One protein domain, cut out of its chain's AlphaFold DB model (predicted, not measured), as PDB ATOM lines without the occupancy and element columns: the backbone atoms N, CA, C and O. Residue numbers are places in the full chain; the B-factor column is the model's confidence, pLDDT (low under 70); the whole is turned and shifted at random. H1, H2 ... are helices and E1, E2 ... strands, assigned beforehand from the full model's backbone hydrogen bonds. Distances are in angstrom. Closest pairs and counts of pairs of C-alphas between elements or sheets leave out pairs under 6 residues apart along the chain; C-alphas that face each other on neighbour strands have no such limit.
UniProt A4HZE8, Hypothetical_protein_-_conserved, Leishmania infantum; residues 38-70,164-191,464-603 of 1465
ATOM      1  N   VAL A  38     479.465 275.216 377.926       45.49
ATOM      2  CA  VAL A  38     478.753 274.815 379.151       45.49
ATOM      3  C   VAL A  38     479.564 275.070 380.431       45.49
ATOM      4  O   VAL A  38     478.992 275.251 381.503       45.49
ATOM      5  N   ALA A  39     480.896 275.129 380.346       49.44
ATOM      6  CA  ALA A  39     481.774 275.330 381.495       49.44
ATOM      7  C   ALA A  39     481.734 276.752 382.100       49.44
ATOM      8  O   ALA A  39     482.483 277.007 383.042       49.44
ATOM      9  N   GLN A  40     480.907 277.675 381.589       60.22
ATOM     10  CA  GLN A  40     480.853 279.070 382.060       60.22
ATOM     11  C   GLN A  40     479.574 279.451 382.828       60.22
ATOM     12  O   GLN A  40     479.614 280.378 383.635       60.22
ATOM     13  N   HIS A  41     478.462 278.729 382.651       71.14
ATOM     14  CA  HIS A  41     477.144 279.127 383.170       71.14
ATOM     15  C   HIS A  41     476.638 278.184 384.269       71.14
ATOM     16  O   HIS A  41     476.872 276.975 384.222       71.14
ATOM     17  N   THR A  42     475.903 278.711 385.254       82.02
ATOM     18  CA  THR A  42     475.126 277.853 386.163       82.02
ATOM     19  C   THR A  42     473.944 277.271 385.394       82.02
ATOM     20  O   THR A  42     473.259 278.007 384.698       82.02
ATOM     21  N   CYS A  43     473.672 275.977 385.514       86.57
ATOM     22  CA  CYS A  43     472.492 275.343 384.912       86.57
ATOM     23  C   CYS A  43     471.657 274.674 386.004       86.57
ATOM     24  O   CYS A  43     472.215 274.210 386.997       86.57
ATOM     25  N   PHE A  44     470.338 274.565 385.837       90.65
ATOM     26  CA  PHE A  44     469.491 273.858 386.804       90.65
ATOM     27  C   PHE A  44     468.364 273.064 386.138       90.65
ATOM     28  O   PHE A  44     467.912 273.389 385.038       90.65
ATOM     29  N   TYR A  45     467.881 272.052 386.857       91.09
ATOM     30  CA  TYR A  45     466.610 271.388 386.592       91.09
ATOM     31  C   TYR A  45     465.970 270.909 387.899       91.09
ATOM     32  O   TYR A  45     466.644 270.740 388.914       91.09
ATOM     33  N   PHE A  46     464.663 270.665 387.870       92.68
ATOM     34  CA  PHE A  46     463.920 270.024 388.957       92.68
ATOM     35  C   PHE A  46     462.960 268.922 388.466       92.68
ATOM     36  O   PHE A  46     462.547 268.901 387.296       92.68
ATOM     37  N   THR A  47     462.627 268.000 389.369       93.18
ATOM     38  CA  THR A  47     461.814 266.792 389.135       93.18
ATOM     39  C   THR A  47     460.867 266.520 390.299       93.18
ATOM     40  O   THR A  47     461.226 266.795 391.446       93.18
ATOM     41  N   VAL A  48     459.730 265.880 390.025       93.90
ATOM     42  CA  VAL A  48     458.795 265.376 391.046       93.90
ATOM     43  C   VAL A  48     458.615 263.871 390.865       93.90
ATOM     44  O   VAL A  48     458.326 263.417 389.755       93.90
ATOM     45  N   PHE A  49     458.783 263.085 391.931       92.34
ATOM     46  CA  PHE A  49     458.655 261.621 391.897       92.34
ATOM     47  C   PHE A  49     458.064 261.048 393.189       92.34
ATOM     48  O   PHE A  49     458.195 261.633 394.262       92.34
ATOM     49  N   PHE A  50     457.456 259.862 393.092       89.69
ATOM     50  CA  PHE A  50     457.124 259.038 394.257       89.69
ATOM     51  C   PHE A  50     458.295 258.110 394.623       89.69
ATOM     52  O   PHE A  50     459.112 257.748 393.769       89.69
ATOM     53  N   SER A  51     458.371 257.675 395.881       85.55
ATOM     54  CA  SER A  51     459.309 256.630 396.318       85.55
ATOM     55  C   SER A  51     459.194 255.378 395.437       85.55
ATOM     56  O   SER A  51     458.079 254.966 395.108       85.55
ATOM     57  N   ASN A  52     460.323 254.765 395.066       82.73
ATOM     58  CA  ASN A  52     460.414 253.599 394.167       82.73
ATOM     59  C   ASN A  52     459.816 253.788 392.753       82.73
ATOM     60  O   ASN A  52     459.644 252.810 392.032       82.73
ATOM     61  N   ASN A  53     459.513 255.019 392.322       82.69
ATOM     62  CA  ASN A  53     458.869 255.298 391.033       82.69
ATOM     63  C   ASN A  53     459.710 256.217 390.120       82.69
ATOM     64  O   ASN A  53     460.578 256.956 390.605       82.69
ATOM     65  N   PRO A  54     459.457 256.203 388.794       82.41
ATOM     66  CA  PRO A  54     459.959 257.228 387.875       82.41
ATOM     67  C   PRO A  54     459.366 258.618 388.194       82.41
ATOM     68  O   PRO A  54     458.365 258.714 388.911       82.41
ATOM     69  N   PRO A  55     459.948 259.709 387.662       87.49
ATOM     70  CA  PRO A  55     459.382 261.045 387.819       87.49
ATOM     71  C   PRO A  55     458.049 261.195 387.075       87.49
ATOM     72  O   PRO A  55     457.945 260.848 385.897       87.49
ATOM     73  N   ILE A  56     457.060 261.758 387.777       89.69
ATOM     74  CA  ILE A  56     455.742 262.149 387.241       89.69
ATOM     75  C   ILE A  56     455.767 263.535 386.582       89.69
ATOM     76  O   ILE A  56     454.852 263.880 385.842       89.69
ATOM     77  N   PHE A  57     456.811 264.318 386.859       91.35
ATOM     78  CA  PHE A  57     457.122 265.572 386.184       91.35
ATOM     79  C   PHE A  57     458.638 265.750 386.111       91.35
ATOM     80  O   PHE A  57     459.342 265.561 387.112       91.35
ATOM     81  N   HIS A  58     459.141 266.193 384.959       90.16
ATOM     82  CA  HIS A  58     460.532 266.604 384.806       90.16
ATOM     83  C   HIS A  58     460.648 267.887 383.969       90.16
ATOM     84  O   HIS A  58     460.293 267.918 382.795       90.16
ATOM     85  N   SER A  59     461.245 268.938 384.538       89.34
ATOM     86  CA  SER A  59     461.448 270.230 383.848       89.34
ATOM     87  C   SER A  59     462.259 270.147 382.538       89.34
ATOM     88  O   SER A  59     462.022 270.933 381.621       89.34
ATOM     89  N   ASN A  60     463.142 269.152 382.377       84.30
ATOM     90  CA  ASN A  60     463.841 268.842 381.121       84.30
ATOM     91  C   ASN A  60     462.922 268.320 379.993       84.30
ATOM     92  O   ASN A  60     463.406 268.133 378.881       84.30
ATOM     93  N   ARG A  61     461.617 268.121 380.237       83.08
ATOM     94  CA  ARG A  61     460.636 267.650 379.239       83.08
ATOM     95  C   ARG A  61     459.597 268.691 378.799       83.08
ATOM     96  O   ARG A  61     458.961 268.482 377.774       83.08
ATOM     97  N   ILE A  62     459.473 269.834 379.490       80.34
ATOM     98  CA  ILE A  62     458.637 270.980 379.054       80.34
ATOM     99  C   ILE A  62     458.972 271.323 377.581       80.34
ATOM    100  O   ILE A  62     460.160 271.432 377.284       80.34
ATOM    101  N   PRO A  63     458.028 271.514 376.644       71.89
ATOM    102  CA  PRO A  63     458.372 271.813 375.247       71.89
ATOM    103  C   PRO A  63     459.302 273.042 375.101       71.89
ATOM    104  O   PRO A  63     459.070 274.054 375.774       71.89
ATOM    105  N   PRO A  64     460.386 272.976 374.297       70.09
ATOM    106  CA  PRO A  64     461.401 274.032 374.246       70.09
ATOM    107  C   PRO A  64     460.860 275.355 373.689       70.09
ATOM    108  O   PRO A  64     461.301 276.415 374.135       70.09
ATOM    109  N   GLU A  65     459.849 275.311 372.815       71.05
ATOM    110  CA  GLU A  65     459.192 276.506 372.268       71.05
ATOM    111  C   GLU A  65     458.576 277.343 373.399       71.05
ATOM    112  O   GLU A  65     458.721 278.563 373.441       71.05
ATOM    113  N   ARG A  66     457.963 276.680 374.391       70.15
ATOM    114  CA  ARG A  66     457.345 277.335 375.560       70.15
ATOM    115  C   ARG A  66     458.368 277.989 376.495       70.15
ATOM    116  O   ARG A  66     458.045 278.943 377.207       70.15
ATOM    117  N   LEU A  67     459.604 277.492 376.488       68.44
ATOM    118  CA  LEU A  67     460.734 278.072 377.215       68.44
ATOM    119  C   LEU A  67     461.373 279.261 376.472       68.44
ATOM    120  O   LEU A  67     462.292 279.869 377.011       68.44
ATOM    121  N   GLY A  68     460.903 279.601 375.265       61.06
ATOM    122  CA  GLY A  68     461.510 280.624 374.406       61.06
ATOM    123  C   GLY A  68     462.799 280.159 373.715       61.06
ATOM    124  O   GLY A  68     463.456 280.946 373.040       61.06
ATOM    125  N   MET A  69     463.172 278.882 373.854       54.86
ATOM    126  CA  MET A  69     464.335 278.320 373.176       54.86
ATOM    127  C   MET A  69     463.964 277.957 371.739       54.86
ATOM    128  O   MET A  69     463.311 276.940 371.495       54.86
ATOM    129  N   ARG A  70     464.434 278.760 370.775       40.35
ATOM    130  CA  ARG A  70     464.421 278.397 369.348       40.35
ATOM    131  C   ARG A  70     465.141 277.051 369.206       40.35
ATOM    132  O   ARG A  70     466.290 276.927 369.627       40.35
ATOM    133  N   LEU A 164     473.971 284.570 383.566       63.14
ATOM    134  CA  LEU A 164     474.706 283.763 384.554       63.14
ATOM    135  C   LEU A 164     474.049 282.401 384.852       63.14
ATOM    136  O   LEU A 164     474.736 281.480 385.308       63.14
ATOM    137  N   VAL A 165     472.757 282.255 384.532       71.30
ATOM    138  CA  VAL A 165     472.024 280.983 384.544       71.30
ATOM    139  C   VAL A 165     471.613 280.593 383.121       71.30
ATOM    140  O   VAL A 165     470.740 281.217 382.518       71.30
ATOM    141  N   GLY A 166     472.233 279.536 382.597       63.03
ATOM    142  CA  GLY A 166     471.891 278.914 381.322       63.03
ATOM    143  C   GLY A 166     470.829 277.821 381.471       63.03
ATOM    144  O   GLY A 166     470.703 277.181 382.518       63.03
ATOM    145  N   ASP A 167     470.064 277.581 380.407       67.79
ATOM    146  CA  ASP A 167     469.098 276.482 380.368       67.79
ATOM    147  C   ASP A 167     469.821 275.139 380.230       67.79
ATOM    148  O   ASP A 167     470.626 274.941 379.323       67.79
ATOM    149  N   TYR A 168     469.483 274.166 381.079       65.55
ATOM    150  CA  TYR A 168     470.143 272.850 381.125       65.55
ATOM    151  C   TYR A 168     470.197 272.118 379.765       65.55
ATOM    152  O   TYR A 168     471.056 271.269 379.547       65.55
ATOM    153  N   ARG A 169     469.323 272.461 378.811       61.04
ATOM    154  CA  ARG A 169     469.266 271.837 377.477       61.04
ATOM    155  C   ARG A 169     470.252 272.388 376.453       61.04
ATOM    156  O   ARG A 169     470.536 271.677 375.497       61.04
ATOM    157  N   SER A 170     470.831 273.572 376.659       54.97
ATOM    158  CA  SER A 170     472.060 273.928 375.931       54.97
ATOM    159  C   SER A 170     473.257 273.113 376.451       54.97
ATOM    160  O   SER A 170     474.239 272.915 375.739       54.97
ATOM    161  N   ALA A 171     473.150 272.577 377.675       55.87
ATOM    162  CA  ALA A 171     474.201 271.837 378.358       55.87
ATOM    163  C   ALA A 171     474.168 270.304 378.178       55.87
ATOM    164  O   ALA A 171     475.220 269.667 378.317       55.87
ATOM    165  N   THR A 172     473.022 269.700 377.835       53.42
ATOM    166  CA  THR A 172     472.821 268.231 377.730       53.42
ATOM    167  C   THR A 172     473.807 267.521 376.803       53.42
ATOM    168  O   THR A 172     474.197 266.393 377.083       53.42
ATOM    169  N   ALA A 173     474.303 268.181 375.750       42.09
ATOM    170  CA  ALA A 173     475.343 267.631 374.870       42.09
ATOM    171  C   ALA A 173     476.688 267.357 375.586       42.09
ATOM    172  O   ALA A 173     477.601 266.765 375.004       42.09
ATOM    173  N   THR A 174     476.839 267.807 376.836       52.60
ATOM    174  CA  THR A 174     478.039 267.615 377.658       52.60
ATOM    175  C   THR A 174     477.747 267.149 379.092       52.60
ATOM    176  O   THR A 174     478.674 266.690 379.764       52.60
ATOM    177  N   VAL A 175     476.510 267.275 379.578       60.75
ATOM    178  CA  VAL A 175     476.121 267.083 380.982       60.75
ATOM    179  C   VAL A 175     475.341 265.787 381.174       60.75
ATOM    180  O   VAL A 175     474.436 265.473 380.410       60.75
ATOM    181  N   GLU A 176     475.669 265.070 382.245       66.49
ATOM    182  CA  GLU A 176     474.979 263.849 382.665       66.49
ATOM    183  C   GLU A 176     473.860 264.162 383.678       66.49
ATOM    184  O   GLU A 176     474.092 264.836 384.694       66.49
ATOM    185  N   GLU A 177     472.651 263.663 383.404       77.71
ATOM    186  CA  GLU A 177     471.499 263.707 384.314       77.71
ATOM    187  C   GLU A 177     471.765 262.836 385.552       77.71
ATOM    188  O   GLU A 177     472.426 261.802 385.478       77.71
ATOM    189  N   VAL A 178     471.295 263.262 386.726       83.00
ATOM    190  CA  VAL A 178     471.442 262.474 387.960       83.00
ATOM    191  C   VAL A 178     470.564 261.220 387.859       83.00
ATOM    192  O   VAL A 178     469.351 261.370 387.714       83.00
ATOM    193  N   PRO A 179     471.114 259.996 387.992       85.26
ATOM    194  CA  PRO A 179     470.318 258.775 387.909       85.26
ATOM    195  C   PRO A 179     469.173 258.762 388.928       85.26
ATOM    196  O   PRO A 179     469.378 259.123 390.088       85.26
ATOM    197  N   GLN A 180     467.990 258.274 388.540       83.99
ATOM    198  CA  GLN A 180     466.796 258.276 389.401       83.99
ATOM    199  C   GLN A 180     467.032 257.585 390.756       83.99
ATOM    200  O   GLN A 180     466.567 258.073 391.781       83.99
ATOM    201  N   GLN A 181     467.828 256.509 390.792       85.15
ATOM    202  CA  GLN A 181     468.240 255.848 392.039       85.15
ATOM    203  C   GLN A 181     469.054 256.779 392.959       85.15
ATOM    204  O   GLN A 181     468.912 256.731 394.173       85.15
ATOM    205  N   THR A 182     469.878 257.674 392.403       85.35
ATOM    206  CA  THR A 182     470.608 258.681 393.192       85.35
ATOM    207  C   THR A 182     469.653 259.724 393.773       85.35
ATOM    208  O   THR A 182     469.789 260.065 394.945       85.35
ATOM    209  N   LEU A 183     468.662 260.196 393.007       88.53
ATOM    210  CA  LEU A 183     467.637 261.114 393.524       88.53
ATOM    211  C   LEU A 183     466.796 260.452 394.628       88.53
ATOM    212  O   LEU A 183     466.577 261.054 395.677       88.53
ATOM    213  N   GLN A 184     466.399 259.193 394.433       86.33
ATOM    214  CA  GLN A 184     465.675 258.396 395.425       86.33
ATOM    215  C   GLN A 184     466.499 258.147 396.702       86.33
ATOM    216  O   GLN A 184     465.969 258.330 397.797       86.33
ATOM    217  N   ASN A 185     467.792 257.824 396.586       86.25
ATOM    218  CA  ASN A 185     468.691 257.634 397.733       86.25
ATOM    219  C   ASN A 185     468.911 258.926 398.543       86.25
ATOM    220  O   ASN A 185     469.088 258.855 399.757       86.25
ATOM    221  N   VAL A 186     468.916 260.101 397.896       84.38
ATOM    222  CA  VAL A 186     469.034 261.396 398.595       84.38
ATOM    223  C   VAL A 186     467.695 261.811 399.216       84.38
ATOM    224  O   VAL A 186     467.684 262.293 400.343       84.38
ATOM    225  N   ALA A 187     466.562 261.564 398.551       84.42
ATOM    226  CA  ALA A 187     465.234 261.893 399.078       84.42
ATOM    227  C   ALA A 187     464.775 260.978 400.229       84.42
ATOM    228  O   ALA A 187     464.154 261.452 401.183       84.42
ATOM    229  N   PHE A 188     465.083 259.680 400.155       83.13
ATOM    230  CA  PHE A 188     464.604 258.652 401.083       83.13
ATOM    231  C   PHE A 188     465.759 257.784 401.632       83.13
ATOM    232  O   PHE A 188     465.753 256.565 401.446       83.13
ATOM    233  N   PRO A 189     466.758 258.365 402.329       71.25
ATOM    234  CA  PRO A 189     467.968 257.647 402.755       71.25
ATOM    235  C   PRO A 189     467.692 256.448 403.682       71.25
ATOM    236  O   PRO A 189     468.478 255.505 403.727       71.25
ATOM    237  N   THR A 190     466.559 256.450 404.389       63.40
ATOM    238  CA  THR A 190     466.091 255.346 405.240       63.40
ATOM    239  C   THR A 190     465.446 254.190 404.467       63.40
ATOM    240  O   THR A 190     465.414 253.076 404.981       63.40
ATOM    241  N   ALA A 191     464.946 254.416 403.248       53.58
ATOM    242  CA  ALA A 191     464.214 253.409 402.472       53.58
ATOM    243  C   ALA A 191     465.127 252.485 401.645       53.58
ATOM    244  O   ALA A 191     464.740 251.362 401.337       53.58
ATOM    245  N   PRO A 464     461.854 268.928 405.753       65.10
ATOM    246  CA  PRO A 464     463.161 268.301 405.899       65.10
ATOM    247  C   PRO A 464     463.777 268.065 404.515       65.10
ATOM    248  O   PRO A 464     463.234 267.322 403.692       65.10
ATOM    249  N   TRP A 465     464.910 268.719 404.258       78.20
ATOM    250  CA  TRP A 465     465.615 268.639 402.986       78.20
ATOM    251  C   TRP A 465     466.998 268.022 403.145       78.20
ATOM    252  O   TRP A 465     467.776 268.391 404.023       78.20
ATOM    253  N   ASN A 466     467.309 267.095 402.246       83.80
ATOM    254  CA  ASN A 466     468.619 266.472 402.146       83.80
ATOM    255  C   ASN A 466     469.428 267.156 401.041       83.80
ATOM    256  O   ASN A 466     468.895 267.526 399.992       83.80
ATOM    257  N   MET A 467     470.733 267.292 401.273       85.91
ATOM    258  CA  MET A 467     471.672 267.901 400.337       85.91
ATOM    259  C   MET A 467     472.821 266.941 400.046       85.91
ATOM    260  O   MET A 467     473.453 266.415 400.962       85.91
ATOM    261  N   ARG A 468     473.135 266.749 398.764       87.22
ATOM    262  CA  ARG A 468     474.299 265.979 398.317       87.22
ATOM    263  C   ARG A 468     475.087 266.789 397.296       87.22
ATOM    264  O   ARG A 468     474.540 267.260 396.305       87.22
ATOM    265  N   VAL A 469     476.381 266.952 397.554       88.10
ATOM    266  CA  VAL A 469     477.309 267.707 396.705       88.10
ATOM    267  C   VAL A 469     478.290 266.744 396.046       88.10
ATOM    268  O   VAL A 469     478.843 265.869 396.711       88.10
ATOM    269  N   GLU A 470     478.523 266.917 394.748       86.96
ATOM    270  CA  GLU A 470     479.438 266.098 393.954       86.96
ATOM    271  C   GLU A 470     480.387 266.959 393.107       86.96
ATOM    272  O   GLU A 470     479.994 267.970 392.523       86.96
ATOM    273  N   GLU A 471     481.639 266.516 392.984       86.60
ATOM    274  CA  GLU A 471     482.579 267.011 391.976       86.60
ATOM    275  C   GLU A 471     482.510 266.111 390.739       86.60
ATOM    276  O   GLU A 471     483.027 264.991 390.762       86.60
ATOM    277  N   VAL A 472     481.901 266.577 389.646       83.17
ATOM    278  CA  VAL A 472     481.818 265.777 388.416       83.17
ATOM    279  C   VAL A 472     483.086 265.983 387.593       83.17
ATOM    280  O   VAL A 472     483.421 267.101 387.193       83.17
ATOM    281  N   ARG A 473     483.817 264.891 387.351       84.73
ATOM    282  CA  ARG A 473     485.138 264.886 386.706       84.73
ATOM    283  C   ARG A 473     485.108 264.156 385.361       84.73
ATOM    284  O   ARG A 473     484.257 263.306 385.124       84.73
ATOM    285  N   SER A 474     486.013 264.519 384.454       79.20
ATOM    286  CA  SER A 474     486.206 263.833 383.173       79.20
ATOM    287  C   SER A 474     486.885 262.477 383.385       79.20
ATOM    288  O   SER A 474     487.497 262.236 384.425       79.20
ATOM    289  N   ALA A 475     486.880 261.615 382.363       77.73
ATOM    290  CA  ALA A 475     487.672 260.381 382.367       77.73
ATOM    291  C   ALA A 475     489.198 260.623 382.496       77.73
ATOM    292  O   ALA A 475     489.946 259.688 382.763       77.73
ATOM    293  N   LYS A 476     489.666 261.874 382.343       78.34
ATOM    294  CA  LYS A 476     491.054 262.305 382.605       78.34
ATOM    295  C   LYS A 476     491.266 262.860 384.027       78.34
ATOM    296  O   LYS A 476     492.359 263.308 384.352       78.34
ATOM    297  N   GLY A 477     490.229 262.873 384.870       77.81
ATOM    298  CA  GLY A 477     490.248 263.403 386.241       77.81
ATOM    299  C   GLY A 477     490.035 264.920 386.369       77.81
ATOM    300  O   GLY A 477     489.944 265.432 387.489       77.81
ATOM    301  N   GLU A 478     489.923 265.646 385.253       78.76
ATOM    302  CA  GLU A 478     489.706 267.099 385.215       78.76
ATOM    303  C   GLU A 478     488.311 267.445 385.754       78.76
ATOM    304  O   GLU A 478     487.338 266.770 385.426       78.76
ATOM    305  N   LEU A 479     488.182 268.492 386.574       81.91
ATOM    306  CA  LEU A 479     486.877 268.933 387.076       81.91
ATOM    307  C   LEU A 479     486.059 269.562 385.938       81.91
ATOM    308  O   LEU A 479     486.526 270.495 385.291       81.91
ATOM    309  N   ARG A 480     484.836 269.065 385.717       79.41
ATOM    310  CA  ARG A 480     483.921 269.561 384.676       79.41
ATOM    311  C   ARG A 480     482.920 270.564 385.235       79.41
ATOM    312  O   ARG A 480     482.707 271.600 384.623       79.41
ATOM    313  N   TYR A 481     482.319 270.246 386.380       86.08
ATOM    314  CA  TYR A 481     481.379 271.099 387.109       86.08
ATOM    315  C   TYR A 481     481.189 270.588 388.545       86.08
ATOM    316  O   TYR A 481     481.435 269.416 388.844       86.08
ATOM    317  N   TYR A 482     480.719 271.467 389.428       87.44
ATOM    318  CA  TYR A 482     480.165 271.078 390.726       87.44
ATOM    319  C   TYR A 482     478.670 270.786 390.565       87.44
ATOM    320  O   TYR A 482     477.972 271.521 389.865       87.44
ATOM    321  N   ARG A 483     478.162 269.734 391.212       89.17
ATOM    322  CA  ARG A 483     476.746 269.344 391.184       89.17
ATOM    323  C   ARG A 483     476.175 269.382 392.600       89.17
ATOM    324  O   ARG A 483     476.627 268.646 393.473       89.17
ATOM    325  N   ILE A 484     475.196 270.254 392.816       90.43
ATOM    326  CA  ILE A 484     474.394 270.358 394.036       90.43
ATOM    327  C   ILE A 484     473.071 269.633 393.773       90.43
ATOM    328  O   ILE A 484     472.350 269.986 392.843       90.43
ATOM    329  N   ILE A 485     472.758 268.629 394.588       91.75
ATOM    330  CA  ILE A 485     471.480 267.912 394.600       91.75
ATOM    331  C   ILE A 485     470.774 268.273 395.906       91.75
ATOM    332  O   ILE A 485     471.344 268.096 396.984       91.75
ATOM    333  N   LEU A 486     469.548 268.769 395.802       92.17
ATOM    334  CA  LEU A 486     468.685 269.176 396.908       92.17
ATOM    335  C   LEU A 486     467.371 268.411 396.782       92.17
ATOM    336  O   LEU A 486     466.783 268.398 395.702       92.17
ATOM    337  N   THR A 487     466.899 267.776 397.851       92.09
ATOM    338  CA  THR A 487     465.629 267.033 397.824       92.09
ATOM    339  C   THR A 487     464.797 267.315 399.064       92.09
ATOM    340  O   THR A 487     465.297 267.114 400.170       92.09
ATOM    341  N   ALA A 488     463.534 267.691 398.891       91.34
ATOM    342  CA  ALA A 488     462.551 267.794 399.967       91.34
ATOM    343  C   ALA A 488     461.522 266.666 399.818       91.34
ATOM    344  O   ALA A 488     460.938 266.497 398.742       91.34
ATOM    345  N   SER A 489     461.314 265.881 400.875       90.32
ATOM    346  CA  SER A 489     460.346 264.779 400.893       90.32
ATOM    347  C   SER A 489     459.069 265.165 401.642       90.32
ATOM    348  O   SER A 489     459.099 265.907 402.622       90.32
ATOM    349  N   PHE A 490     457.930 264.673 401.154       89.33
ATOM    350  CA  PHE A 490     456.606 264.924 401.720       89.33
ATOM    351  C   PHE A 490     455.686 263.709 401.525       89.33
ATOM    352  O   PHE A 490     455.881 262.899 400.616       89.33
ATOM    353  N   ALA A 491     454.680 263.560 402.384       86.20
ATOM    354  CA  ALA A 491     453.710 262.472 402.304       86.20
ATOM    355  C   ALA A 491     452.384 262.970 401.714       86.20
ATOM    356  O   ALA A 491     451.797 263.924 402.218       86.20
ATOM    357  N   ALA A 492     451.892 262.306 400.669       82.14
ATOM    358  CA  ALA A 492     450.548 262.519 400.145       82.14
ATOM    359  C   ALA A 492     449.586 261.490 400.753       82.14
ATOM    360  O   ALA A 492     449.802 260.284 400.622       82.14
ATOM    361  N   LEU A 493     448.521 261.958 401.407       82.41
ATOM    362  CA  LEU A 493     447.420 261.115 401.875       82.41
ATOM    363  C   LEU A 493     446.354 261.046 400.778       82.41
ATOM    364  O   LEU A 493     445.765 262.062 400.419       82.41
ATOM    365  N   VAL A 494     446.127 259.853 400.230       79.75
ATOM    366  CA  VAL A 494     445.203 259.625 399.112       79.75
ATOM    367  C   VAL A 494     443.969 258.889 399.621       79.75
ATOM    368  O   VAL A 494     444.028 257.689 399.889       79.75
ATOM    369  N   THR A 495     442.853 259.600 399.769       77.95
ATOM    370  CA  THR A 495     441.550 259.032 400.146       77.95
ATOM    371  C   THR A 495     440.751 258.635 398.907       77.95
ATOM    372  O   THR A 495     440.371 259.482 398.104       77.95
ATOM    373  N   THR A 496     440.471 257.341 398.756       71.60
ATOM    374  CA  THR A 496     439.657 256.778 397.669       71.60
ATOM    375  C   THR A 496     438.344 256.235 398.220       71.60
ATOM    376  O   THR A 496     438.360 255.396 399.126       71.60
ATOM    377  N   HIS A 497     437.223 256.646 397.633       68.80
ATOM    378  CA  HIS A 497     435.884 256.189 398.001       68.80
ATOM    379  C   HIS A 497     435.346 255.307 396.866       68.80
ATOM    380  O   HIS A 497     435.186 255.775 395.742       68.80
ATOM    381  N   ILE A 498     435.130 254.018 397.138       66.32
ATOM    382  CA  ILE A 498     434.660 253.026 396.159       66.32
ATOM    383  C   ILE A 498     433.439 252.329 396.761       66.32
ATOM    384  O   ILE A 498     433.559 251.387 397.549       66.32
ATOM    385  N   GLY A 499     432.250 252.844 396.436       64.58
ATOM    386  CA  GLY A 499     431.013 252.474 397.123       64.58
ATOM    387  C   GLY A 499     431.118 252.750 398.626       64.58
ATOM    388  O   GLY A 499     431.556 253.823 399.037       64.58
ATOM    389  N   LEU A 500     430.776 251.752 399.444       60.41
ATOM    390  CA  LEU A 500     430.899 251.817 400.906       60.41
ATOM    391  C   LEU A 500     432.344 251.655 401.423       60.41
ATOM    392  O   LEU A 500     432.575 251.794 402.621       60.41
ATOM    393  N   MET A 501     433.328 251.352 400.566       41.59
ATOM    394  CA  MET A 501     434.725 251.271 401.000       41.59
ATOM    395  C   MET A 501     435.392 252.643 400.966       41.59
ATOM    396  O   MET A 501     435.436 253.313 399.933       41.59
ATOM    397  N   HIS A 502     435.980 253.035 402.093       65.92
ATOM    398  CA  HIS A 502     436.864 254.192 402.197       65.92
ATOM    399  C   HIS A 502     438.282 253.675 402.455       65.92
ATOM    400  O   HIS A 502     438.525 252.990 403.448       65.92
ATOM    401  N   SER A 503     439.210 253.964 401.544       71.35
ATOM    402  CA  SER A 503     440.619 253.570 401.656       71.35
ATOM    403  C   SER A 503     441.491 254.819 401.715       71.35
ATOM    404  O   SER A 503     441.306 255.731 400.912       71.35
ATOM    405  N   MET A 504     442.430 254.869 402.660       73.19
ATOM    406  CA  MET A 504     443.431 255.931 402.757       73.19
ATOM    407  C   MET A 504     444.809 255.327 402.493       73.19
ATOM    408  O   MET A 504     445.237 254.421 403.206       73.19
ATOM    409  N   GLN A 505     445.502 255.816 401.468       77.79
ATOM    410  CA  GLN A 505     446.840 255.359 401.097       77.79
ATOM    411  C   GLN A 505     447.850 256.490 401.270       77.79
ATOM    412  O   GLN A 505     447.775 257.507 400.581       77.79
ATOM    413  N   THR A 506     448.835 256.299 402.145       81.62
ATOM    414  CA  THR A 506     449.989 257.200 402.236       81.62
ATOM    415  C   THR A 506     450.962 256.900 401.098       81.62
ATOM    416  O   THR A 506     451.417 255.766 400.937       81.62
ATOM    417  N   ARG A 507     451.298 257.911 400.296       83.68
ATOM    418  CA  ARG A 507     452.257 257.826 399.188       83.68
ATOM    419  C   ARG A 507     453.379 258.836 399.415       83.68
ATOM    420  O   ARG A 507     453.147 260.042 399.398       83.68
ATOM    421  N   ASN A 508     454.599 258.345 399.623       87.75
ATOM    422  CA  ASN A 508     455.768 259.200 399.816       87.75
ATOM    423  C   ASN A 508     456.203 259.805 398.476       87.75
ATOM    424  O   ASN A 508     456.433 259.080 397.504       87.75
ATOM    425  N   ALA A 509     456.332 261.127 398.438       90.14
ATOM    426  CA  ALA A 509     456.743 261.913 397.286       90.14
ATOM    427  C   ALA A 509     457.964 262.778 397.626       90.14
ATOM    428  O   ALA A 509     458.282 263.009 398.795       90.14
ATOM    429  N   ALA A 510     458.671 263.236 396.598       92.03
ATOM    430  CA  ALA A 510     459.767 264.175 396.752       92.03
ATOM    431  C   ALA A 510     459.845 265.152 395.576       92.03
ATOM    432  O   ALA A 510     459.642 264.783 394.413       92.03
ATOM    433  N   ALA A 511     460.195 266.392 395.905       93.55
ATOM    434  CA  ALA A 511     460.754 267.352 394.970       93.55
ATOM    435  C   ALA A 511     462.280 267.210 394.995       93.55
ATOM    436  O   ALA A 511     462.877 267.146 396.072       93.55
ATOM    437  N   ALA A 512     462.917 267.188 393.827       93.21
ATOM    438  CA  ALA A 512     464.368 267.289 393.721       93.21
ATOM    439  C   ALA A 512     464.766 268.420 392.776       93.21
ATOM    440  O   ALA A 512     464.241 268.525 391.670       93.21
ATOM    441  N   LEU A 513     465.721 269.228 393.220       93.44
ATOM    442  CA  LEU A 513     466.334 270.343 392.515       93.44
ATOM    443  C   LEU A 513     467.824 270.028 392.343       93.44
ATOM    444  O   LEU A 513     468.527 269.734 393.311       93.44
ATOM    445  N   VAL A 514     468.314 270.099 391.110       91.92
ATOM    446  CA  VAL A 514     469.717 269.861 390.768       91.92
ATOM    447  C   VAL A 514     470.286 271.126 390.141       91.92
ATOM    448  O   VAL A 514     469.820 271.569 389.092       91.92
ATOM    449  N   VAL A 515     471.311 271.694 390.777       90.31
ATOM    450  CA  VAL A 515     472.023 272.891 390.315       90.31
ATOM    451  C   VAL A 515     473.458 272.512 389.958       90.31
ATOM    452  O   VAL A 515     474.187 271.925 390.759       90.31
ATOM    453  N   LEU A 516     473.873 272.848 388.743       89.73
ATOM    454  CA  LEU A 516     475.215 272.633 388.219       89.73
ATOM    455  C   LEU A 516     475.954 273.963 388.171       89.73
ATOM    456  O   LEU A 516     475.497 274.904 387.528       89.73
ATOM    457  N   CYS A 517     477.098 274.034 388.840       86.78
ATOM    458  CA  CYS A 517     477.915 275.238 388.928       86.78
ATOM    459  C   CYS A 517     479.221 275.070 388.132       86.78
ATOM    460  O   CYS A 517     479.840 274.000 388.211       86.78
ATOM    461  N   PRO A 518     479.698 276.123 387.440       82.59
ATOM    462  CA  PRO A 518     480.969 276.116 386.717       82.59
ATOM    463  C   PRO A 518     482.169 275.613 387.546       82.59
ATOM    464  O   PRO A 518     482.240 275.859 388.758       82.59
ATOM    465  N   PRO A 519     483.171 274.970 386.910       80.43
ATOM    466  CA  PRO A 519     484.335 274.397 387.589       80.43
ATOM    467  C   PRO A 519     485.270 275.449 388.212       80.43
ATOM    468  O   PRO A 519     486.158 275.087 388.979       80.43
ATOM    469  N   CYS A 520     485.059 276.747 387.955       75.77
ATOM    470  CA  CYS A 520     485.720 277.834 388.687       75.77
ATOM    471  C   CYS A 520     485.345 277.868 390.182       75.77
ATOM    472  O   CYS A 520     486.037 278.496 390.983       75.77
ATOM    473  N   GLY A 521     484.240 277.220 390.570       75.81
ATOM    474  CA  GLY A 521     483.793 277.116 391.955       75.81
ATOM    475  C   GLY A 521     483.211 278.401 392.554       75.81
ATOM    476  O   GLY A 521     482.804 278.372 393.711       75.81
ATOM    477  N   LEU A 522     483.133 279.511 391.808       77.09
ATOM    478  CA  LEU A 522     482.601 280.787 392.312       77.09
ATOM    479  C   LEU A 522     481.109 280.678 392.651       77.09
ATOM    480  O   LEU A 522     480.740 280.832 393.811       77.09
ATOM    481  N   HIS A 523     480.268 280.316 391.675       83.09
ATOM    482  CA  HIS A 523     478.820 280.155 391.888       83.09
ATOM    483  C   HIS A 523     478.519 279.029 392.892       83.09
ATOM    484  O   HIS A 523     477.608 279.144 393.706       83.09
ATOM    485  N   PHE A 524     479.339 277.973 392.895       84.97
ATOM    486  CA  PHE A 524     479.263 276.884 393.871       84.97
ATOM    487  C   PHE A 524     479.483 277.383 395.306       84.97
ATOM    488  O   PHE A 524     478.659 277.131 396.181       84.97
ATOM    489  N   ARG A 525     480.564 278.134 395.555       82.65
ATOM    490  CA  ARG A 525     480.861 278.701 396.880       82.65
ATOM    491  C   ARG A 525     479.829 279.742 397.290       82.65
ATOM    492  O   ARG A 525     479.416 279.726 398.442       82.65
ATOM    493  N   PHE A 526     479.379 280.586 396.362       83.42
ATOM    494  CA  PHE A 526     478.296 281.536 396.607       83.42
ATOM    495  C   PHE A 526     477.031 280.818 397.103       83.42
ATOM    496  O   PHE A 526     476.552 281.122 398.189       83.42
ATOM    497  N   LEU A 527     476.546 279.804 396.382       85.33
ATOM    498  CA  LEU A 527     475.334 279.066 396.762       85.33
ATOM    499  C   LEU A 527     475.500 278.236 398.052       85.33
ATOM    500  O   LEU A 527     474.517 278.013 398.751       85.33
ATOM    501  N   LEU A 528     476.724 277.817 398.408       83.77
ATOM    502  CA  LEU A 528     477.005 277.213 399.719       83.77
ATOM    503  C   LEU A 528     477.045 278.231 400.871       83.77
ATOM    504  O   LEU A 528     476.669 277.885 401.988       83.77
ATOM    505  N   HIS A 529     477.509 279.461 400.629       80.05
ATOM    506  CA  HIS A 529     477.517 280.527 401.638       80.05
ATOM    507  C   HIS A 529     476.140 281.193 401.802       80.05
ATOM    508  O   HIS A 529     475.796 281.600 402.907       80.05
ATOM    509  N   HIS A 530     475.338 281.243 400.738       78.23
ATOM    510  CA  HIS A 530     473.981 281.794 400.711       78.23
ATOM    511  C   HIS A 530     472.941 280.674 400.554       78.23
ATOM    512  O   HIS A 530     472.121 280.676 399.634       78.23
ATOM    513  N   ALA A 531     472.981 279.698 401.468       81.36
ATOM    514  CA  ALA A 531     472.097 278.530 401.457       81.36
ATOM    515  C   ALA A 531     470.597 278.891 401.516       81.36
ATOM    516  O   ALA A 531     469.765 278.104 401.068       81.36
ATOM    517  N   ASP A 532     470.240 280.087 401.992       78.62
ATOM    518  CA  ASP A 532     468.867 280.604 401.970       78.62
ATOM    519  C   ASP A 532     468.307 280.757 400.546       78.62
ATOM    520  O   ASP A 532     467.122 280.512 400.331       78.62
ATOM    521  N   VAL A 533     469.154 281.057 399.549       82.70
ATOM    522  CA  VAL A 533     468.761 281.073 398.126       82.70
ATOM    523  C   VAL A 533     468.385 279.662 397.673       82.70
ATOM    524  O   VAL A 533     467.331 279.454 397.079       82.70
ATOM    525  N   LEU A 534     469.212 278.664 398.006       85.99
ATOM    526  CA  LEU A 534     468.916 277.260 397.705       85.99
ATOM    527  C   LEU A 534     467.641 276.784 398.418       85.99
ATOM    528  O   LEU A 534     466.859 276.039 397.831       85.99
ATOM    529  N   ARG A 535     467.410 277.240 399.656       82.97
ATOM    530  CA  ARG A 535     466.215 276.931 400.452       82.97
ATOM    531  C   ARG A 535     464.948 277.556 399.864       82.97
ATOM    532  O   ARG A 535     463.937 276.872 399.768       82.97
ATOM    533  N   SER A 536     465.007 278.818 399.439       84.32
ATOM    534  CA  SER A 536     463.895 279.531 398.796       84.32
ATOM    535  C   SER A 536     463.479 278.851 397.485       84.32
ATOM    536  O   SER A 536     462.324 278.447 397.324       84.32
ATOM    537  N   VAL A 537     464.449 278.571 396.610       89.11
ATOM    538  CA  VAL A 537     464.227 277.852 395.347       89.11
ATOM    539  C   VAL A 537     463.705 276.421 395.583       89.11
ATOM    540  O   VAL A 537     462.828 275.943 394.851       89.11
ATOM    541  N   LEU A 538     464.191 275.725 396.617       90.28
ATOM    542  CA  LEU A 538     463.690 274.396 396.986       90.28
ATOM    543  C   LEU A 538     462.256 274.448 397.533       90.28
ATOM    544  O   LEU A 538     461.434 273.620 397.145       90.28
ATOM    545  N   ASN A 539     461.919 275.428 398.375       87.66
ATOM    546  CA  ASN A 539     460.552 275.626 398.865       87.66
ATOM    547  C   ASN A 539     459.585 275.842 397.691       87.66
ATOM    548  O   ASN A 539     458.575 275.148 397.597       87.66
ATOM    549  N   ARG A 540     459.942 276.716 396.742       88.19
ATOM    550  CA  ARG A 540     459.122 277.034 395.560       88.19
ATOM    551  C   ARG A 540     458.903 275.832 394.635       88.19
ATOM    552  O   ARG A 540     457.802 275.610 394.140       88.19
ATOM    553  N   THR A 541     459.933 275.005 394.439       91.81
ATOM    554  CA  THR A 541     459.800 273.743 393.684       91.81
ATOM    555  C   THR A 541     459.047 272.655 394.458       91.81
ATOM    556  O   THR A 541     458.415 271.803 393.836       91.81
ATOM    557  N   THR A 542     459.037 272.702 395.795       90.92
ATOM    558  CA  THR A 542     458.253 271.793 396.654       90.92
ATOM    559  C   THR A 542     456.768 272.166 396.676       90.92
ATOM    560  O   THR A 542     455.918 271.285 396.580       90.92
ATOM    561  N   GLU A 543     456.440 273.458 396.709       89.38
ATOM    562  CA  GLU A 543     455.076 273.989 396.572       89.38
ATOM    563  C   GLU A 543     454.427 273.521 395.254       89.38
ATOM    564  O   GLU A 543     453.356 272.907 395.254       89.38
ATOM    565  N   PHE A 544     455.145 273.698 394.139       92.72
ATOM    566  CA  PHE A 544     454.769 273.153 392.833       92.72
ATOM    567  C   PHE A 544     454.623 271.618 392.855       92.72
ATOM    568  O   PHE A 544     453.693 271.068 392.258       92.72
ATOM    569  N   ALA A 545     455.520 270.903 393.540       92.87
ATOM    570  CA  ALA A 545     455.477 269.446 393.622       92.87
ATOM    571  C   ALA A 545     454.235 268.929 394.364       92.87
ATOM    572  O   ALA A 545     453.637 267.949 393.919       92.87
ATOM    573  N   ILE A 546     453.808 269.602 395.437       90.99
ATOM    574  CA  ILE A 546     452.586 269.264 396.183       90.99
ATOM    575  C   ILE A 546     451.358 269.393 395.269       90.99
ATOM    576  O   ILE A 546     450.604 268.427 395.127       90.99
ATOM    577  N   ARG A 547     451.205 270.522 394.562       91.16
ATOM    578  CA  ARG A 547     450.115 270.720 393.582       91.16
ATOM    579  C   ARG A 547     450.179 269.729 392.420       91.16
ATOM    580  O   ARG A 547     449.150 269.242 391.960       91.16
ATOM    581  N   THR A 548     451.378 269.389 391.954       92.32
ATOM    582  CA  THR A 548     451.587 268.397 390.886       92.32
ATOM    583  C   THR A 548     451.160 266.997 391.325       92.32
ATOM    584  O   THR A 548     450.505 266.293 390.559       92.32
ATOM    585  N   VAL A 549     451.454 266.606 392.568       91.86
ATOM    586  CA  VAL A 549     450.999 265.336 393.157       91.86
ATOM    587  C   VAL A 549     449.482 265.328 393.381       91.86
ATOM    588  O   VAL A 549     448.840 264.318 393.098       91.86
ATOM    589  N   GLN A 550     448.884 266.447 393.802       89.27
ATOM    590  CA  GLN A 550     447.424 266.593 393.872       89.27
ATOM    591  C   GLN A 550     446.785 266.405 392.486       89.27
ATOM    592  O   GLN A 550     445.964 265.505 392.312       89.27
ATOM    593  N   ARG A 551     447.225 267.163 391.466       89.86
ATOM    594  CA  ARG A 551     446.723 267.026 390.084       89.86
ATOM    595  C   ARG A 551     446.937 265.623 389.516       89.86
ATOM    596  O   ARG A 551     446.051 265.127 388.827       89.86
ATOM    597  N   PHE A 552     448.058 264.965 389.818       90.18
ATOM    598  CA  PHE A 552     448.308 263.577 389.415       90.18
ATOM    599  C   PHE A 552     447.198 262.636 389.901       90.18
ATOM    600  O   PHE A 552     446.650 261.884 389.096       90.18
ATOM    601  N   PHE A 553     446.813 262.706 391.181       87.64
ATOM    602  CA  PHE A 553     445.733 261.869 391.712       87.64
ATOM    603  C   PHE A 553     444.341 262.310 391.233       87.64
ATOM    604  O   PHE A 553     443.529 261.448 390.906       87.64
ATOM    605  N   CYS A 554     444.074 263.613 391.094       84.15
ATOM    606  CA  CYS A 554     442.819 264.104 390.510       84.15
ATOM    607  C   CYS A 554     442.620 263.633 389.058       84.15
ATOM    608  O   CYS A 554     441.499 263.314 388.670       84.15
ATOM    609  N   LEU A 555     443.693 263.554 388.261       84.56
ATOM    610  CA  LEU A 555     443.651 262.989 386.911       84.56
ATOM    611  C   LEU A 555     443.474 261.463 386.952       84.56
ATOM    612  O   LEU A 555     442.594 260.947 386.269       84.56
ATOM    613  N   LEU A 556     444.257 260.756 387.777       82.94
ATOM    614  CA  LEU A 556     444.235 259.290 387.896       82.94
ATOM    615  C   LEU A 556     442.877 258.729 388.355       82.94
ATOM    616  O   LEU A 556     442.511 257.626 387.956       82.94
ATOM    617  N   TYR A 557     442.139 259.476 389.180       77.85
ATOM    618  CA  TYR A 557     440.800 259.112 389.658       77.85
ATOM    619  C   TYR A 557     439.665 259.890 388.966       77.85
ATOM    620  O   TYR A 557     438.520 259.826 389.413       77.85
ATOM    621  N   SER A 558     439.940 260.615 387.873       69.89
ATOM    622  CA  SER A 558     438.890 261.329 387.138       69.89
ATOM    623  C   SER A 558     437.937 260.340 386.450       69.89
ATOM    624  O   SER A 558     438.405 259.505 385.671       69.89
ATOM    625  N   PRO A 559     436.603 260.459 386.614       56.77
ATOM    626  CA  PRO A 559     435.634 259.575 385.951       56.77
ATOM    627  C   PRO A 559     435.633 259.706 384.416       56.77
ATOM    628  O   PRO A 559     435.035 258.886 383.720       56.77
ATOM    629  N   THR A 560     436.323 260.714 383.870       55.08
ATOM    630  CA  THR A 560     436.560 260.862 382.426       55.08
ATOM    631  C   THR A 560     437.558 259.835 381.877       55.08
ATOM    632  O   THR A 560     437.467 259.462 380.705       55.08
ATOM    633  N   GLN A 561     438.476 259.317 382.706       56.51
ATOM    634  CA  GLN A 561     439.472 258.326 382.298       56.51
ATOM    635  C   GLN A 561     438.880 256.911 382.253       56.51
ATOM    636  O   GLN A 561     439.197 256.047 383.070       56.51
ATOM    637  N   LYS A 562     438.061 256.630 381.230       50.39
ATOM    638  CA  LYS A 562     437.805 255.240 380.820       50.39
ATOM    639  C   LYS A 562     439.156 254.606 380.436       50.39
ATOM    640  O   LYS A 562     439.791 255.126 379.516       50.39
ATOM    641  N   PRO A 563     439.612 253.517 381.086       54.63
ATOM    642  CA  PRO A 563     440.959 252.978 380.893       54.63
ATOM    643  C   PRO A 563     441.102 252.274 379.534       54.63
ATOM    644  O   PRO A 563     441.008 251.053 379.417       54.63
ATOM    645  N   LYS A 564     441.322 253.065 378.479       51.72
ATOM    646  CA  LYS A 564     441.679 252.604 377.134       51.72
ATOM    647  C   LYS A 564     443.199 252.577 376.990       51.72
ATOM    648  O   LYS A 564     443.811 253.584 376.645       51.72
ATOM    649  N   GLY A 565     443.793 251.417 377.256       62.51
ATOM    650  CA  GLY A 565     445.236 251.189 377.173       62.51
ATOM    651  C   GLY A 565     445.782 250.497 378.420       62.51
ATOM    652  O   GLY A 565     445.054 250.251 379.380       62.51
ATOM    653  N   SER A 566     447.077 250.183 378.419       69.75
ATOM    654  CA  SER A 566     447.735 249.664 379.621       69.75
ATOM    655  C   SER A 566     447.838 250.750 380.697       69.75
ATOM    656  O   SER A 566     447.923 251.942 380.394       69.75
ATOM    657  N   GLN A 567     447.909 250.355 381.973       69.91
ATOM    658  CA  GLN A 567     448.101 251.296 383.087       69.91
ATOM    659  C   GLN A 567     449.324 252.211 382.867       69.91
ATOM    660  O   GLN A 567     449.295 253.393 383.197       69.91
ATOM    661  N   GLN A 568     450.377 251.686 382.232       72.95
ATOM    662  CA  GLN A 568     451.577 252.434 381.860       72.95
ATOM    663  C   GLN A 568     451.314 253.509 380.787       72.95
ATOM    664  O   GLN A 568     451.914 254.581 380.850       72.95
ATOM    665  N   GLN A 569     450.415 253.265 379.824       76.61
ATOM    666  CA  GLN A 569     449.992 254.277 378.845       76.61
ATOM    667  C   GLN A 569     449.188 255.396 379.518       76.61
ATOM    668  O   GLN A 569     449.470 256.566 379.267       76.61
ATOM    669  N   VAL A 570     448.261 255.052 380.420       78.32
ATOM    670  CA  VAL A 570     447.480 256.033 381.200       78.32
ATOM    671  C   VAL A 570     448.406 256.911 382.049       78.32
ATOM    672  O   VAL A 570     448.366 258.136 381.946       78.32
ATOM    673  N   LEU A 571     449.324 256.302 382.807       81.99
ATOM    674  CA  LEU A 571     450.319 257.019 383.614       81.99
ATOM    675  C   LEU A 571     451.241 257.911 382.765       81.99
ATOM    676  O   LEU A 571     451.545 259.032 383.171       81.99
ATOM    677  N   LYS A 572     451.655 257.455 381.574       83.02
ATOM    678  CA  LYS A 572     452.449 258.259 380.631       83.02
ATOM    679  C   LYS A 572     451.653 259.445 380.071       83.02
ATOM    680  O   LYS A 572     452.222 260.522 379.915       83.02
ATOM    681  N   GLY A 573     450.357 259.270 379.809       81.61
ATOM    682  CA  GLY A 573     449.451 260.350 379.409       81.61
ATOM    683  C   GLY A 573     449.286 261.406 380.506       81.61
ATOM    684  O   GLY A 573     449.437 262.594 380.237       81.61
ATOM    685  N   ILE A 574     449.076 260.979 381.756       85.43
ATOM    686  CA  ILE A 574     449.011 261.879 382.920       85.43
ATOM    687  C   ILE A 574     450.331 262.647 383.089       85.43
ATOM    688  O   ILE A 574     450.304 263.866 383.235       85.43
ATOM    689  N   ALA A 575     451.484 261.973 383.011       85.38
ATOM    690  CA  ALA A 575     452.788 262.634 383.099       85.38
ATOM    691  C   ALA A 575     452.984 263.686 381.990       85.38
ATOM    692  O   ALA A 575     453.406 264.802 382.278       85.38
ATOM    693  N   ALA A 576     452.595 263.384 380.745       83.78
ATOM    694  CA  ALA A 576     452.658 264.344 379.641       83.78
ATOM    695  C   ALA A 576     451.739 265.565 379.855       83.78
ATOM    696  O   ALA A 576     452.136 266.687 379.544       83.78
ATOM    697  N   LEU A 577     450.541 265.379 380.429       85.33
ATOM    698  CA  LEU A 577     449.642 266.485 380.794       85.33
ATOM    699  C   LEU A 577     450.230 267.371 381.906       85.33
ATOM    700  O   LEU A 577     450.112 268.594 381.838       85.33
ATOM    701  N   LEU A 578     450.897 266.779 382.902       88.03
ATOM    702  CA  LEU A 578     451.573 267.518 383.978       88.03
ATOM    703  C   LEU A 578     452.816 268.264 383.464       88.03
ATOM    704  O   LEU A 578     453.031 269.420 383.818       88.03
ATOM    705  N   GLU A 579     453.609 267.646 382.587       85.99
ATOM    706  CA  GLU A 579     454.773 268.267 381.931       85.99
ATOM    707  C   GLU A 579     454.376 269.386 380.948       85.99
ATOM    708  O   GLU A 579     455.164 270.301 380.697       85.99
ATOM    709  N   ALA A 580     453.136 269.360 380.448       82.59
ATOM    710  CA  ALA A 580     452.530 270.413 379.638       82.59
ATOM    711  C   ALA A 580     451.733 271.463 380.449       82.59
ATOM    712  O   ALA A 580     451.129 272.352 379.839       82.59
ATOM    713  N   HIS A 581     451.721 271.410 381.784       87.15
ATOM    714  CA  HIS A 581     450.962 272.351 382.616       87.15
ATOM    715  C   HIS A 581     451.666 273.727 382.733       87.15
ATOM    716  O   HIS A 581     452.872 273.760 383.001       87.15
ATOM    717  N   PRO A 582     450.959 274.871 382.586       86.53
ATOM    718  CA  PRO A 582     451.576 276.208 382.593       86.53
ATOM    719  C   PRO A 582     452.342 276.528 383.886       86.53
ATOM    720  O   PRO A 582     453.465 277.019 383.816       86.53
ATOM    721  N   GLU A 583     451.827 276.121 385.051       88.03
ATOM    722  CA  GLU A 583     452.509 276.320 386.342       88.03
ATOM    723  C   GLU A 583     453.933 275.715 386.384       88.03
ATOM    724  O   GLU A 583     454.814 276.235 387.069       88.03
ATOM    725  N   GLY A 584     454.211 274.648 385.622       86.80
ATOM    726  CA  GLY A 584     455.558 274.065 385.534       86.80
ATOM    727  C   GLY A 584     456.547 274.956 384.774       86.80
ATOM    728  O   GLY A 584     457.733 275.005 385.109       86.80
ATOM    729  N   LEU A 585     456.052 275.708 383.787       86.63
ATOM    730  CA  LEU A 585     456.800 276.723 383.045       86.63
ATOM    731  C   LEU A 585     456.985 277.999 383.878       86.63
ATOM    732  O   LEU A 585     458.082 278.554 383.901       86.63
ATOM    733  N   GLU A 586     455.943 278.440 384.580       88.22
ATOM    734  CA  GLU A 586     455.989 279.579 385.509       88.22
ATOM    735  C   GLU A 586     456.989 279.321 386.643       88.22
ATOM    736  O   GLU A 586     457.870 280.145 386.884       88.22
ATOM    737  N   THR A 587     456.941 278.132 387.255       91.06
ATOM    738  CA  THR A 587     457.913 277.691 388.267       91.06
ATOM    739  C   THR A 587     459.331 277.671 387.696       91.06
ATOM    740  O   THR A 587     460.249 278.182 388.333       91.06
ATOM    741  N   TYR A 588     459.537 277.152 386.477       90.15
ATOM    742  CA  TYR A 588     460.857 277.167 385.834       90.15
ATOM    743  C   TYR A 588     461.383 278.592 385.609       90.15
ATOM    744  O   TYR A 588     462.539 278.874 385.928       90.15
ATOM    745  N   ARG A 589     460.540 279.504 385.108       88.50
ATOM    746  CA  ARG A 589     460.897 280.916 384.904       88.50
ATOM    747  C   ARG A 589     461.223 281.604 386.229       88.50
ATOM    748  O   ARG A 589     462.276 282.226 386.319       88.50
ATOM    749  N   ALA A 590     460.396 281.420 387.260       88.14
ATOM    750  CA  ALA A 590     460.614 281.988 388.590       88.14
ATOM    751  C   ALA A 590     461.944 281.520 389.208       88.14
ATOM    752  O   ALA A 590     462.750 282.347 389.633       88.14
ATOM    753  N   VAL A 591     462.227 280.212 389.172       90.94
ATOM    754  CA  VAL A 591     463.505 279.651 389.643       90.94
ATOM    755  C   VAL A 591     464.689 280.186 388.832       90.94
ATOM    756  O   VAL A 591     465.713 280.546 389.417       90.94
ATOM    757  N   LYS A 592     464.556 280.295 387.503       89.26
ATOM    758  CA  LYS A 592     465.597 280.879 386.646       89.26
ATOM    759  C   LYS A 592     465.871 282.333 387.026       89.26
ATOM    760  O   LYS A 592     467.038 282.684 387.179       89.26
ATOM    761  N   THR A 593     464.842 283.158 387.234       84.37
ATOM    762  CA  THR A 593     465.016 284.553 387.680       84.37
ATOM    763  C   THR A 593     465.613 284.649 389.081       84.37
ATOM    764  O   THR A 593     466.489 285.473 389.301       84.37
ATOM    765  N   GLU A 594     465.222 283.781 390.013       85.57
ATOM    766  CA  GLU A 594     465.702 283.803 391.401       85.57
ATOM    767  C   GLU A 594     467.194 283.433 391.491       85.57
ATOM    768  O   GLU A 594     467.983 284.163 392.093       85.57
ATOM    769  N   LEU A 595     467.612 282.373 390.786       86.85
ATOM    770  CA  LEU A 595     469.026 282.001 390.647       86.85
ATOM    771  C   LEU A 595     469.828 283.028 389.830       86.85
ATOM    772  O   LEU A 595     471.002 283.248 390.128       86.85
ATOM    773  N   THR A 596     469.222 283.659 388.818       83.39
ATOM    774  CA  THR A 596     469.883 284.710 388.023       83.39
ATOM    775  C   THR A 596     470.135 285.935 388.885       83.39
ATOM    776  O   THR A 596     471.283 286.337 389.009       83.39
ATOM    777  N   ASN A 597     469.114 286.463 389.563       80.35
ATOM    778  CA  ASN A 597     469.232 287.620 390.449       80.35
ATOM    779  C   ASN A 597     470.282 287.382 391.543       80.35
ATOM    780  O   ASN A 597     471.133 288.238 391.771       80.35
ATOM    781  N   ALA A 598     470.275 286.198 392.166       80.18
ATOM    782  CA  ALA A 598     471.254 285.845 393.188       80.18
ATOM    783  C   ALA A 598     472.701 285.809 392.655       80.18
ATOM    784  O   ALA A 598     473.608 286.253 393.350       80.18
ATOM    785  N   LEU A 599     472.933 285.321 391.429       80.17
ATOM    786  CA  LEU A 599     474.275 285.256 390.830       80.17
ATOM    787  C   LEU A 599     474.706 286.559 390.130       80.17
ATOM    788  O   LEU A 599     475.902 286.830 390.049       80.17
ATOM    789  N   CYS A 600     473.759 287.376 389.656       67.23
ATOM    790  CA  CYS A 600     473.995 288.710 389.089       67.23
ATOM    791  C   CYS A 600     474.563 289.698 390.114       67.23
ATOM    792  O   CYS A 600     475.233 290.652 389.719       67.23
ATOM    793  N   LEU A 601     474.354 289.447 391.411       50.49
ATOM    794  CA  LEU A 601     474.984 290.171 392.514       50.49
ATOM    795  C   LEU A 601     476.485 289.841 392.609       50.49
ATOM    796  O   LEU A 601     476.966 289.158 393.514       50.49
ATOM    797  N   ARG A 602     477.245 290.380 391.650       37.50
ATOM    798  CA  ARG A 602     478.653 290.722 391.865       37.50
ATOM    799  C   ARG A 602     478.731 291.753 392.997       37.50
ATOM    800  O   ARG A 602     477.871 292.622 393.098       37.50
ATOM    801  N   PHE A 603     479.809 291.661 393.777       27.51
ATOM    802  CA  PHE A 603     480.044 292.389 395.033       27.51
ATOM    803  C   PHE A 603     479.161 291.907 396.205       27.51
ATOM    804  O   PHE A 603     478.071 291.379 395.997       27.51
TER     805      PHE A 603
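This is residues 38 to 70, 164 to 191 and 464 to 603 of the 1465 residues of the protein "Hypothetical_protein_-_conserved" of Leishmania infantum (UniProt A4HZE8). A twisted sheet with two long strands, E5 and E6, has helices over both faces: H5 and H7, side by side, with the short H4 on one face, and H3 with the small H2 on the other. The turn at residues 497 to 502 sticks out at one end, and so do residues 563 to 569 before and in H6, which packs on one end of H5. The printed part has 201 residues with six named strands and seven named helices, which follow each other along the chain as E1, E2, H1, E3, H2, H3, E4, E5, E6, H4, H5, H6 and H7; the class is mixed, helices and strands, and the sheet is branched at E1, which has E2 and E6 as antiparallel neighbours and E3 as a parallel one, while E5 is the antiparallel neighbour of both E4 and E6. The whole is compact, with a radius of gyration of the C-alphas of 18.2 A, and elongated, spanning 63 by 41 by 34 A.

E1, residues 42 to 50, has E2, residues 55 to 58, and E3, residues 165 to 167, on one side and E6, residues 501 to 517, on the other side. E1 and E2 form an antiparallel hairpin, with N 48 and O 57 within hydrogen-bond range at 3.0 A. E3 is parallel to E1, with N 166 and O 42 at 2.8 A. E6 is antiparallel to E1, with N 47 and O 512 at 2.9 A. E4, residues 465 to 473, E5, residues 479 to 498, and E6 form a meander, each strand the antiparallel neighbour of the one before, with N 468 and O 485 at 2.9 A and N 490 and O 509 at 2.9 A. H1, residues 64 to 67, is not on the sheet. H2, residues 168 to 171, and H3, residues 180 to 187, are on the same face; the closest C-alphas of H3 and E5 are those of Ala 187 and Thr 487, 5.3 A apart. On the opposite face are H4, residues 522 to 529, H5, residues 531 to 556, at a height over the sheet of 7.1 A, and H7, residues 582 to 600. H5 and H7 touch, closest at the C-alphas of Val 537 and Val 591, 6.0 A, with a shallow tilt of 6 degrees, opposite ways. H6, residues 567 to 579, only grazes the sheet and touches H5, closest at the C-alphas of Ile 574 and Phe 552, 6.7 A. In H3, H4, H5, H6 and H7 every O i to N i+4 pair is within hydrogen-bond range; H1 and H2 are too short for such a pair.

E1 begins at C-alpha 42 (475.126, 277.853, 386.163) and is 27.3 A long. E4 is 25.7 A, E5 55.3 A and E6 50.8 A. H5 is 36.5 A, H6 18.3 A and H7 26.5 A, ending at C-alpha 600 (473.995, 288.710, 389.089).

The C-alphas farthest apart are those of Leu 500 and Phe 603, 64.0 A. Residues 71 to 163 and 192 to 463 are not printed; the gaps are 19.1 A and 15.3 A between C-alphas. Of the links that are printed whole, none is long. The mean pLDDT of the printed part is 79.1; 42 residues are under 70, among them 166 to 176 and 558 to 567.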